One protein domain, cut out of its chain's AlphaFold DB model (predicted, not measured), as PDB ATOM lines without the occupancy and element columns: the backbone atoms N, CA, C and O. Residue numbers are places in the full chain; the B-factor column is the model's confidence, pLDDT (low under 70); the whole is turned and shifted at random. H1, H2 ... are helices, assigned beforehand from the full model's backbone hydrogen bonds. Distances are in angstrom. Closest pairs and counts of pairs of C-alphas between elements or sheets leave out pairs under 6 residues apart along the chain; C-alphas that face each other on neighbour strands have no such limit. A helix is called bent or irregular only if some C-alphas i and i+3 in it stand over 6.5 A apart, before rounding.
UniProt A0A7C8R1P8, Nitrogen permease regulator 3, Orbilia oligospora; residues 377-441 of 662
ATOM      1  N   SER A 377     106.856 149.727 154.630       91.75
ATOM      2  CA  SER A 377     105.932 150.837 154.394       91.75
ATOM      3  C   SER A 377     106.313 151.549 153.089       91.75
ATOM      4  O   SER A 377     107.467 151.971 152.961       91.75
ATOM      5  N   PRO A 378     105.379 151.761 152.143       88.81
ATOM      6  CA  PRO A 378     105.626 152.594 150.964       88.81
ATOM      7  C   PRO A 378     106.047 154.032 151.312       88.81
ATOM      8  O   PRO A 378     106.657 154.708 150.492       88.81
ATOM      9  N   ASN A 379     105.752 154.481 152.539       88.31
ATOM     10  CA  ASN A 379     106.117 155.788 153.081       88.31
ATOM     11  C   ASN A 379     107.338 155.734 154.036       88.31
ATOM     12  O   ASN A 379     107.555 156.656 154.820       88.31
ATOM     13  N   ALA A 380     108.127 154.652 154.047       89.44
ATOM     14  CA  ALA A 380     109.286 154.524 154.937       89.44
ATOM     15  C   ALA A 380     110.423 155.506 154.574       89.44
ATOM     16  O   ALA A 380     110.861 155.575 153.424       89.44
ATOM     17  N   ASP A 381     110.964 156.224 155.565       89.38
ATOM     18  CA  ASP A 381     112.013 157.230 155.344       89.38
ATOM     19  C   ASP A 381     113.407 156.619 155.108       89.38
ATOM     20  O   ASP A 381     114.260 156.549 155.998       89.38
ATOM     21  N   MET A 382     113.669 156.235 153.859       88.62
ATOM     22  CA  MET A 382     114.965 155.701 153.425       88.62
ATOM     23  C   MET A 382     116.146 156.658 153.668       88.62
ATOM     24  O   MET A 382     117.278 156.186 153.778       88.62
ATOM     25  N   LYS A 383     115.927 157.975 153.832       89.56
ATOM     26  CA  LYS A 383     117.011 158.934 154.126       89.56
ATOM     27  C   LYS A 383     117.630 158.677 155.504       89.56
ATOM     28  O   LYS A 383     118.818 158.915 155.708       89.56
ATOM     29  N   ARG A 384     116.846 158.134 156.445       89.94
ATOM     30  CA  ARG A 384     117.283 157.786 157.810       89.94
ATOM     31  C   ARG A 384     117.824 156.360 157.939       89.94
ATOM     32  O   ARG A 384     118.229 155.973 159.032       89.94
ATOM     33  N   LEU A 385     117.873 155.578 156.853       90.62
ATOM     34  CA  LEU A 385     118.249 154.159 156.897       90.62
ATOM     35  C   LEU A 385     119.662 153.939 157.456       90.62
ATOM     36  O   LEU A 385     119.863 153.037 158.265       90.62
ATOM     37  N   VAL A 386     120.631 154.775 157.071       91.75
ATOM     38  CA  VAL A 386     122.031 154.634 157.511       91.75
ATOM     39  C   VAL A 386     122.170 154.884 159.015       91.75
ATOM     40  O   VAL A 386     122.710 154.041 159.728       91.75
ATOM     41  N   SER A 387     121.641 156.002 159.523       93.06
ATOM     42  CA  SER A 387     121.728 156.342 160.949       93.06
ATOM     43  C   SER A 387     120.920 155.377 161.819       93.06
ATOM     44  O   SER A 387     121.416 154.912 162.847       93.06
ATOM     45  N   GLN A 388     119.719 154.990 161.381       91.88
ATOM     46  CA  GLN A 388     118.891 154.028 162.108       91.88
ATOM     47  C   GLN A 388     119.436 152.596 162.049       91.88
ATOM     48  O   GLN A 388     119.267 151.859 163.016       91.88
ATOM     49  N   SER A 389     120.165 152.195 161.000       91.94
ATOM     50  CA  SER A 389     120.825 150.880 160.971       91.94
ATOM     51  C   SER A 389     121.932 150.751 162.028       91.94
ATOM     52  O   SER A 389     122.194 149.636 162.481       91.94
ATOM     53  N   ILE A 390     122.565 151.855 162.445       93.50
ATOM     54  CA  ILE A 390     123.566 151.862 163.527       93.50
ATOM     55  C   ILE A 390     122.883 151.690 164.890       93.50
ATOM     56  O   ILE A 390     123.349 150.909 165.719       93.50
ATOM     57  N   VAL A 391     121.758 152.378 165.115       92.94
ATOM     58  CA  VAL A 391     120.937 152.226 166.331       92.94
ATOM     59  C   VAL A 391     120.375 150.804 166.419       92.94
ATOM     60  O   VAL A 391     120.537 150.133 167.436       92.94
ATOM     61  N   PHE A 392     119.803 150.305 165.324       93.25
ATOM     62  CA  PHE A 392     119.256 148.956 165.220       93.25
ATOM     63  C   PHE A 392     120.295 147.870 165.535       93.25
ATOM     64  O   PHE A 392     120.015 146.970 166.319       93.25
ATOM     65  N   ALA A 393     121.511 147.971 164.984       93.25
ATOM     66  CA  ALA A 393     122.576 146.997 165.232       93.25
ATOM     67  C   ALA A 393     123.062 146.974 166.696       93.25
ATOM     68  O   ALA A 393     123.565 145.950 167.151       93.25
ATOM     69  N   ARG A 394     122.896 148.078 167.443       93.06
ATOM     70  CA  ARG A 394     123.182 148.139 168.888       93.06
ATOM     71  C   ARG A 394     122.067 147.521 169.733       93.06
ATOM     72  O   ARG A 394     122.367 146.881 170.732       93.06
ATOM     73  N   LEU A 395     120.806 147.709 169.336       90.62
ATOM     74  CA  LEU A 395     119.635 147.167 170.040       90.62
ATOM     75  C   LEU A 395     119.422 145.668 169.771       90.62
ATOM     76  O   LEU A 395     119.021 144.932 170.666       90.62
ATOM     77  N   PHE A 396     119.712 145.207 168.552       92.69
ATOM     78  CA  PHE A 396     119.437 143.842 168.097       92.69
ATOM     79  C   PHE A 396     120.682 143.138 167.510       92.69
ATOM     80  O   PHE A 396     120.638 142.661 166.373       92.69
ATOM     81  N   PRO A 397     121.801 143.019 168.256       89.38
ATOM     82  CA  PRO A 397     123.072 142.502 167.728       89.38
ATOM     83  C   PRO A 397     123.020 141.033 167.269       89.38
ATOM     84  O   PRO A 397     123.865 140.607 166.487       89.38
ATOM     85  N   ALA A 398     122.035 140.258 167.733       88.81
ATOM     86  CA  ALA A 398     121.828 138.857 167.355       88.81
ATOM     87  C   ALA A 398     120.848 138.653 166.175       88.81
ATOM     88  O   ALA A 398     120.582 137.513 165.795       88.81
ATOM     89  N   LEU A 399     120.274 139.724 165.608       91.00
ATOM     90  CA  LEU A 399     119.263 139.650 164.543       91.00
ATOM     91  C   LEU A 399     119.821 140.106 163.177       91.00
ATOM     92  O   LEU A 399     120.864 140.759 163.113       91.00
ATOM     93  N   PRO A 400     119.157 139.775 162.049       90.81
ATOM     94  CA  PRO A 400     119.584 140.240 160.731       90.81
ATOM     95  C   PRO A 400     119.589 141.779 160.651       90.81
ATOM     96  O   PRO A 400     118.615 142.397 161.076       90.81
ATOM     97  N   PRO A 401     120.625 142.413 160.066       93.56
ATOM     98  CA  PRO A 401     120.735 143.871 160.031       93.56
ATOM     99  C   PRO A 401     119.589 144.514 159.240       93.56
ATOM    100  O   PRO A 401     119.100 143.937 158.265       93.56
ATOM    101  N   LEU A 402     119.206 145.736 159.627       93.06
ATOM    102  CA  LEU A 402     118.017 146.442 159.135       93.06
ATOM    103  C   LEU A 402     117.829 146.384 157.598       93.06
ATOM    104  O   LEU A 402     116.759 145.943 157.175       93.06
ATOM    105  N   PRO A 403     118.827 146.684 156.734       93.00
ATOM    106  CA  PRO A 403     118.647 146.593 155.279       93.00
ATOM    107  C   PRO A 403     118.318 145.177 154.775       93.00
ATOM    108  O   PRO A 403     117.545 145.019 153.831       93.00
ATOM    109  N   LYS A 404     118.852 144.131 155.424       92.56
ATOM    110  CA  LYS A 404     118.552 142.728 155.092       92.56
ATOM    111  C   LYS A 404     117.130 142.353 155.512       92.56
ATOM    112  O   LYS A 404     116.456 141.639 154.776       92.56
ATOM    113  N   MET A 405     116.656 142.854 156.655       92.44
ATOM    114  CA  MET A 405     115.272 142.651 157.099       92.44
ATOM    115  C   MET A 405     114.271 143.358 156.173       92.44
ATOM    116  O   MET A 405     113.302 142.740 155.737       92.44
ATOM    117  N   LEU A 406     114.540 144.611 155.784       92.69
ATOM    118  CA  LEU A 406     113.708 145.339 154.818       92.69
ATOM    119  C   LEU A 406     113.700 144.654 153.441       92.69
ATOM    120  O   LEU A 406     112.637 144.496 152.850       92.69
ATOM    121  N   SER A 407     114.845 144.155 152.963       92.94
ATOM    122  CA  SER A 407     114.919 143.379 151.714       92.94
ATOM    123  C   SER A 407     114.050 142.110 151.747       92.94
ATOM    124  O   SER A 407     113.372 141.813 150.765       92.94
ATOM    125  N   LEU A 408     114.003 141.396 152.879       91.81
ATOM    126  CA  LEU A 408     113.136 140.222 153.058       91.81
ATOM    127  C   LEU A 408     111.641 140.591 153.089       91.81
ATOM    128  O   LEU A 408     110.829 139.882 152.498       91.81
ATOM    129  N   LEU A 409     111.283 141.704 153.739       91.38
ATOM    130  CA  LEU A 409     109.901 142.196 153.850       91.38
ATOM    131  C   LEU A 409     109.391 142.907 152.583       91.38
ATOM    132  O   LEU A 409     108.183 143.019 152.397       91.38
ATOM    133  N   SER A 410     110.290 143.357 151.705       91.00
ATOM    134  CA  SER A 410     109.972 143.947 150.395       91.00
ATOM    135  C   SER A 410     109.686 142.900 149.302       91.00
ATOM    136  O   SER A 410     109.408 143.262 148.158       91.00
ATOM    137  N   GLY A 411     109.799 141.605 149.618       88.50
ATOM    138  CA  GLY A 411     109.473 140.508 148.706       88.50
ATOM    139  C   GLY A 411     107.966 140.246 148.576       88.50
ATOM    140  O   GLY A 411     107.128 140.996 149.070       88.50
ATOM    141  N   LYS A 412     107.596 139.122 147.940       89.50
ATOM    142  CA  LYS A 412     106.193 138.658 147.913       89.50
ATOM    143  C   LYS A 412     105.688 138.476 149.361       89.50
ATOM    144  O   LYS A 412     106.310 137.677 150.065       89.50
ATOM    145  N   PRO A 413     104.588 139.131 149.796       91.06
ATOM    146  CA  PRO A 413     104.147 139.094 151.190       91.06
ATOM    147  C   PRO A 413     103.921 137.677 151.728       91.06
ATOM    148  O   PRO A 413     103.271 136.844 151.096       91.06
ATOM    149  N   ARG A 414     104.443 137.414 152.929       91.94
ATOM    150  CA  ARG A 414     104.332 136.137 153.655       91.94
ATOM    151  C   ARG A 414     103.900 136.395 155.103       91.94
ATOM    152  O   ARG A 414     104.169 137.485 155.612       91.94
ATOM    153  N   PRO A 415     103.283 135.415 155.791       92.44
ATOM    154  CA  PRO A 415     103.084 135.496 157.234       92.44
ATOM    155  C   PRO A 415     104.436 135.672 157.930       92.44
ATOM    156  O   PRO A 415     105.391 134.975 157.578       92.44
ATOM    157  N   TYR A 416     104.522 136.561 158.921       93.56
ATOM    158  CA  TYR A 416     105.798 136.929 159.553       93.56
ATOM    159  C   TYR A 416     106.597 135.729 160.095       93.56
ATOM    160  O   TYR A 416     107.825 135.711 160.054       93.56
ATOM    161  N   SER A 417     105.899 134.671 160.510       93.00
ATOM    162  CA  SER A 417     106.445 133.384 160.943       93.00
ATOM    163  C   SER A 417     107.385 132.719 159.937       93.00
ATOM    164  O   SER A 417     108.206 131.911 160.346       93.00
ATOM    165  N   ALA A 418     107.276 133.035 158.643       92.56
ATOM    166  CA  ALA A 418     108.169 132.519 157.607       92.56
ATOM    167  C   ALA A 418     109.588 133.121 157.665       92.56
ATOM    168  O   ALA A 418     110.491 132.587 157.025       92.56
ATOM    169  N   TYR A 419     109.785 134.212 158.414       90.81
ATOM    170  CA  TYR A 419     111.088 134.851 158.628       90.81
ATOM    171  C   TYR A 419     111.729 134.478 159.978       90.81
ATOM    172  O   TYR A 419     112.896 134.793 160.190       90.81
ATOM    173  N   ILE A 420     110.996 133.819 160.886       92.00
ATOM    174  CA  ILE A 420     111.463 133.475 162.240       92.00
ATOM    175  C   ILE A 420     112.150 132.090 162.214       92.00
ATOM    176  O   ILE A 420     111.466 131.107 161.929       92.00
ATOM    177  N   PRO A 421     113.456 131.957 162.539       89.62
ATOM    178  CA  PRO A 421     114.186 130.692 162.370       89.62
ATOM    179  C   PRO A 421     113.764 129.552 163.310       89.62
ATOM    180  O   PRO A 421     113.761 128.392 162.910       89.62
ATOM    181  N   SER A 422     113.415 129.860 164.564       89.56
ATOM    182  CA  SER A 422     112.938 128.877 165.550       89.56
ATOM    183  C   SER A 422     111.893 129.485 166.491       89.56
ATOM    184  O   SER A 422     111.652 130.694 166.484       89.56
ATOM    185  N   LYS A 423     111.267 128.651 167.332       88.00
ATOM    186  CA  LYS A 423     110.287 129.109 168.334       88.00
ATOM    187  C   LYS A 423     110.900 130.065 169.362       88.00
ATOM    188  O   LYS A 423     110.201 130.947 169.844       88.00
ATOM    189  N   ASP A 424     112.182 129.900 169.654       89.12
ATOM    190  CA  ASP A 424     112.926 130.593 170.713       89.12
ATOM    191  C   ASP A 424     113.256 132.030 170.283       89.12
ATOM    192  O   ASP A 424     113.034 132.987 171.020       89.12
ATOM    193  N   HIS A 425     113.632 132.201 169.010       90.12
ATOM    194  CA  HIS A 425     113.827 133.508 168.373       90.12
ATOM    195  C   HIS A 425     112.536 134.337 168.262       90.12
ATOM    196  O   HIS A 425     112.595 135.528 167.951       90.12
ATOM    197  N   ARG A 426     111.356 133.739 168.487       90.25
ATOM    198  CA  ARG A 426     110.064 134.386 168.232       90.25
ATOM    199  C   ARG A 426     109.871 135.671 169.027       90.25
ATOM    200  O   ARG A 426     109.344 136.610 168.447       90.25
ATOM    201  N   GLN A 427     110.278 135.730 170.297       91.25
ATOM    202  CA  GLN A 427     110.093 136.943 171.103       91.25
ATOM    203  C   GLN A 427     110.929 138.100 170.539       91.25
ATOM    204  O   GLN A 427     110.354 139.085 170.093       91.25
ATOM    205  N   ALA A 428     112.242 137.901 170.380       91.69
ATOM    206  CA  ALA A 428     113.144 138.893 169.791       91.69
ATOM    207  C   ALA A 428     112.705 139.362 168.386       91.69
ATOM    208  O   ALA A 428     112.844 140.537 168.055       91.69
ATOM    209  N   TYR A 429     112.121 138.476 167.568       93.12
ATOM    210  CA  TYR A 429     111.528 138.862 166.282       93.12
ATOM    211  C   TYR A 429     110.242 139.700 166.436       93.12
ATOM    212  O   TYR A 429     110.024 140.613 165.645       93.12
ATOM    213  N   MET A 430     109.394 139.449 167.441       93.00
ATOM    214  CA  MET A 430     108.245 140.322 167.735       93.00
ATOM    215  C   MET A 430     108.685 141.699 168.261       93.00
ATOM    216  O   MET A 430     108.077 142.702 167.894       93.00
ATOM    217  N   ASP A 431     109.749 141.759 169.063       92.25
ATOM    218  CA  ASP A 431     110.293 143.012 169.612       92.25
ATOM    219  C   ASP A 431     110.953 143.860 168.507       92.25
ATOM    220  O   ASP A 431     110.696 145.061 168.379       92.25
ATOM    221  N   MET A 432     111.705 143.211 167.612       93.44
ATOM    222  CA  MET A 432     112.200 143.797 166.362       93.44
ATOM    223  C   MET A 432     111.056 144.323 165.480       93.44
ATOM    224  O   MET A 432     111.166 145.408 164.911       93.44
ATOM    225  N   LEU A 433     109.945 143.589 165.367       93.62
ATOM    226  CA  LEU A 433     108.773 144.026 164.604       93.62
ATOM    227  C   LEU A 433     108.088 145.250 165.236       93.62
ATOM    228  O   LEU A 433     107.676 146.156 164.510       93.62
ATOM    229  N   ALA A 434     108.017 145.320 166.569       92.88
ATOM    230  CA  ALA A 434     107.519 146.496 167.282       92.88
ATOM    231  C   ALA A 434     108.393 147.730 167.014       92.88
ATOM    232  O   ALA A 434     107.864 148.788 166.677       92.88
ATOM    233  N   TRP A 435     109.722 147.580 167.051       93.25
ATOM    234  CA  TRP A 435     110.666 148.639 166.674       93.25
ATOM    235  C   TRP A 435     110.485 149.084 165.210       93.25
ATOM    236  O   TRP A 435     110.454 150.280 164.917       93.25
ATOM    237  N   LEU A 436     110.302 148.139 164.282       93.06
ATOM    238  CA  LEU A 436     110.095 148.443 162.861       93.06
ATOM    239  C   LEU A 436     108.797 149.229 162.609       93.06
ATOM    240  O   LEU A 436     108.807 150.159 161.802       93.06
ATOM    241  N   MET A 437     107.702 148.921 163.315       91.62
ATOM    242  CA  MET A 437     106.476 149.728 163.225       91.62
ATOM    243  C   MET A 437     106.590 151.073 163.961       91.62
ATOM    244  O   MET A 437     106.052 152.068 163.474       91.62
ATOM    245  N   ARG A 438     107.311 151.136 165.095       90.62
ATOM    246  CA  ARG A 438     107.528 152.367 165.885       90.62
ATOM    247  C   ARG A 438     108.088 153.490 165.011       90.62
ATOM    248  O   ARG A 438     107.538 154.588 165.003       90.62
ATOM    249  N   TYR A 439     109.133 153.194 164.236       88.81
ATOM    250  CA  TYR A 439     109.800 154.157 163.348       88.81
ATOM    251  C   TYR A 439     109.238 154.195 161.912       88.81
ATOM    252  O   TYR A 439     109.867 154.780 161.033       88.81
ATOM    253  N   GLY A 440     108.075 153.584 161.652       89.12
ATOM    254  CA  GLY A 440     107.391 153.667 160.353       89.12
ATOM    255  C   GLY A 440     108.041 152.881 159.204       89.12
ATOM    256  O   GLY A 440     107.645 153.055 158.054       89.12
ATOM    257  N   TRP A 441     109.009 152.000 159.487       92.56
ATOM    258  CA  TRP A 441     109.660 151.151 158.478       92.56
ATOM    259  C   TRP A 441     108.727 150.092 157.897       92.56
ATOM    260  O   TRP A 441     108.865 149.703 156.738       92.56
TER     261      TRP A 441
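What this domain is: This is residues 377 to 441 of the 662 residues of the protein "Nitrogen permease regulator 3" of Orbilia oligospora (UniProt A0A7C8R1P8). Four helices make a small, rounded fold with few contacts between them: the long H1 makes one side, the nearly as long H4 another, the short H2 packs with its first residue, Leu 402, on H1 at Ser 389 and runs about perpendicular to it, and the tiny H3 is near H4. H4 leads the backbone back to where the printed part began. The printed part has 65 residues, with four named helices in the order H1, H2, H3, H4 and no named strand; its class is all helix. It is compact, with a radius of gyration of the C-alphas of 11.6 A, and rounded, spanning 33 by 28 by 18 A.

How they stand to each other: Begin with H1, residues 382 to 395, the longest helix. Look at Ser 389 within it: its C-alpha is 5.6 A from that of Leu 402, the closest C-alphas of H1 and H2, residues 402 to 409. These two helices touch, with 5 pairs of C-alphas within 8 A, and their lines are only just about perpendicular, at 72 degrees. Turn next to H4, residues 426 to 438, which touches no helix. It is near H1, with 5 pairs of C-alphas within 10 A, and near H2, also with 5 such pairs. H3, residues 416 to 419, is near H4, with 9 such pairs, their closest C-alphas 8.2 A apart. H3 is apart from H1, and only just apart from H2, at 8.0 A. In H2 and H4 every O i to N i+4 pair is within hydrogen-bond range, in H1 8 of 10 are, and H3 is too short for such a pair.

Where its parts are: Find C-alpha 382 at (114.965, 155.701, 153.425); from there H1 runs 19.3 A to C-alpha 395 at (119.635, 147.167, 170.040). It is irregular, since C-alphas 383 and 386 are 7.4 A apart, and its line is a rough one. H2, from Leu 402 to Leu 409, is 10.6 A long, and the four residues of H3 follow from Tyr 416 to Tyr 419. H4 starts at Arg 426 and runs 18.3 A to C-alpha 438 at (107.528, 152.367, 165.885).

The domain as a whole: The two C-alphas farthest apart, those of Lys 383 and Lys 423, are 33.7 A from each other, while those of Ser 377 and Trp 441, the first and last printed, are 5.5 A apart. The printed part has no cut. The links H1 to H2, H2 to H3 and H3 to H4 are short, each of 6 residues. The mean pLDDT of the printed part is 91.4, and no printed residue is under 70.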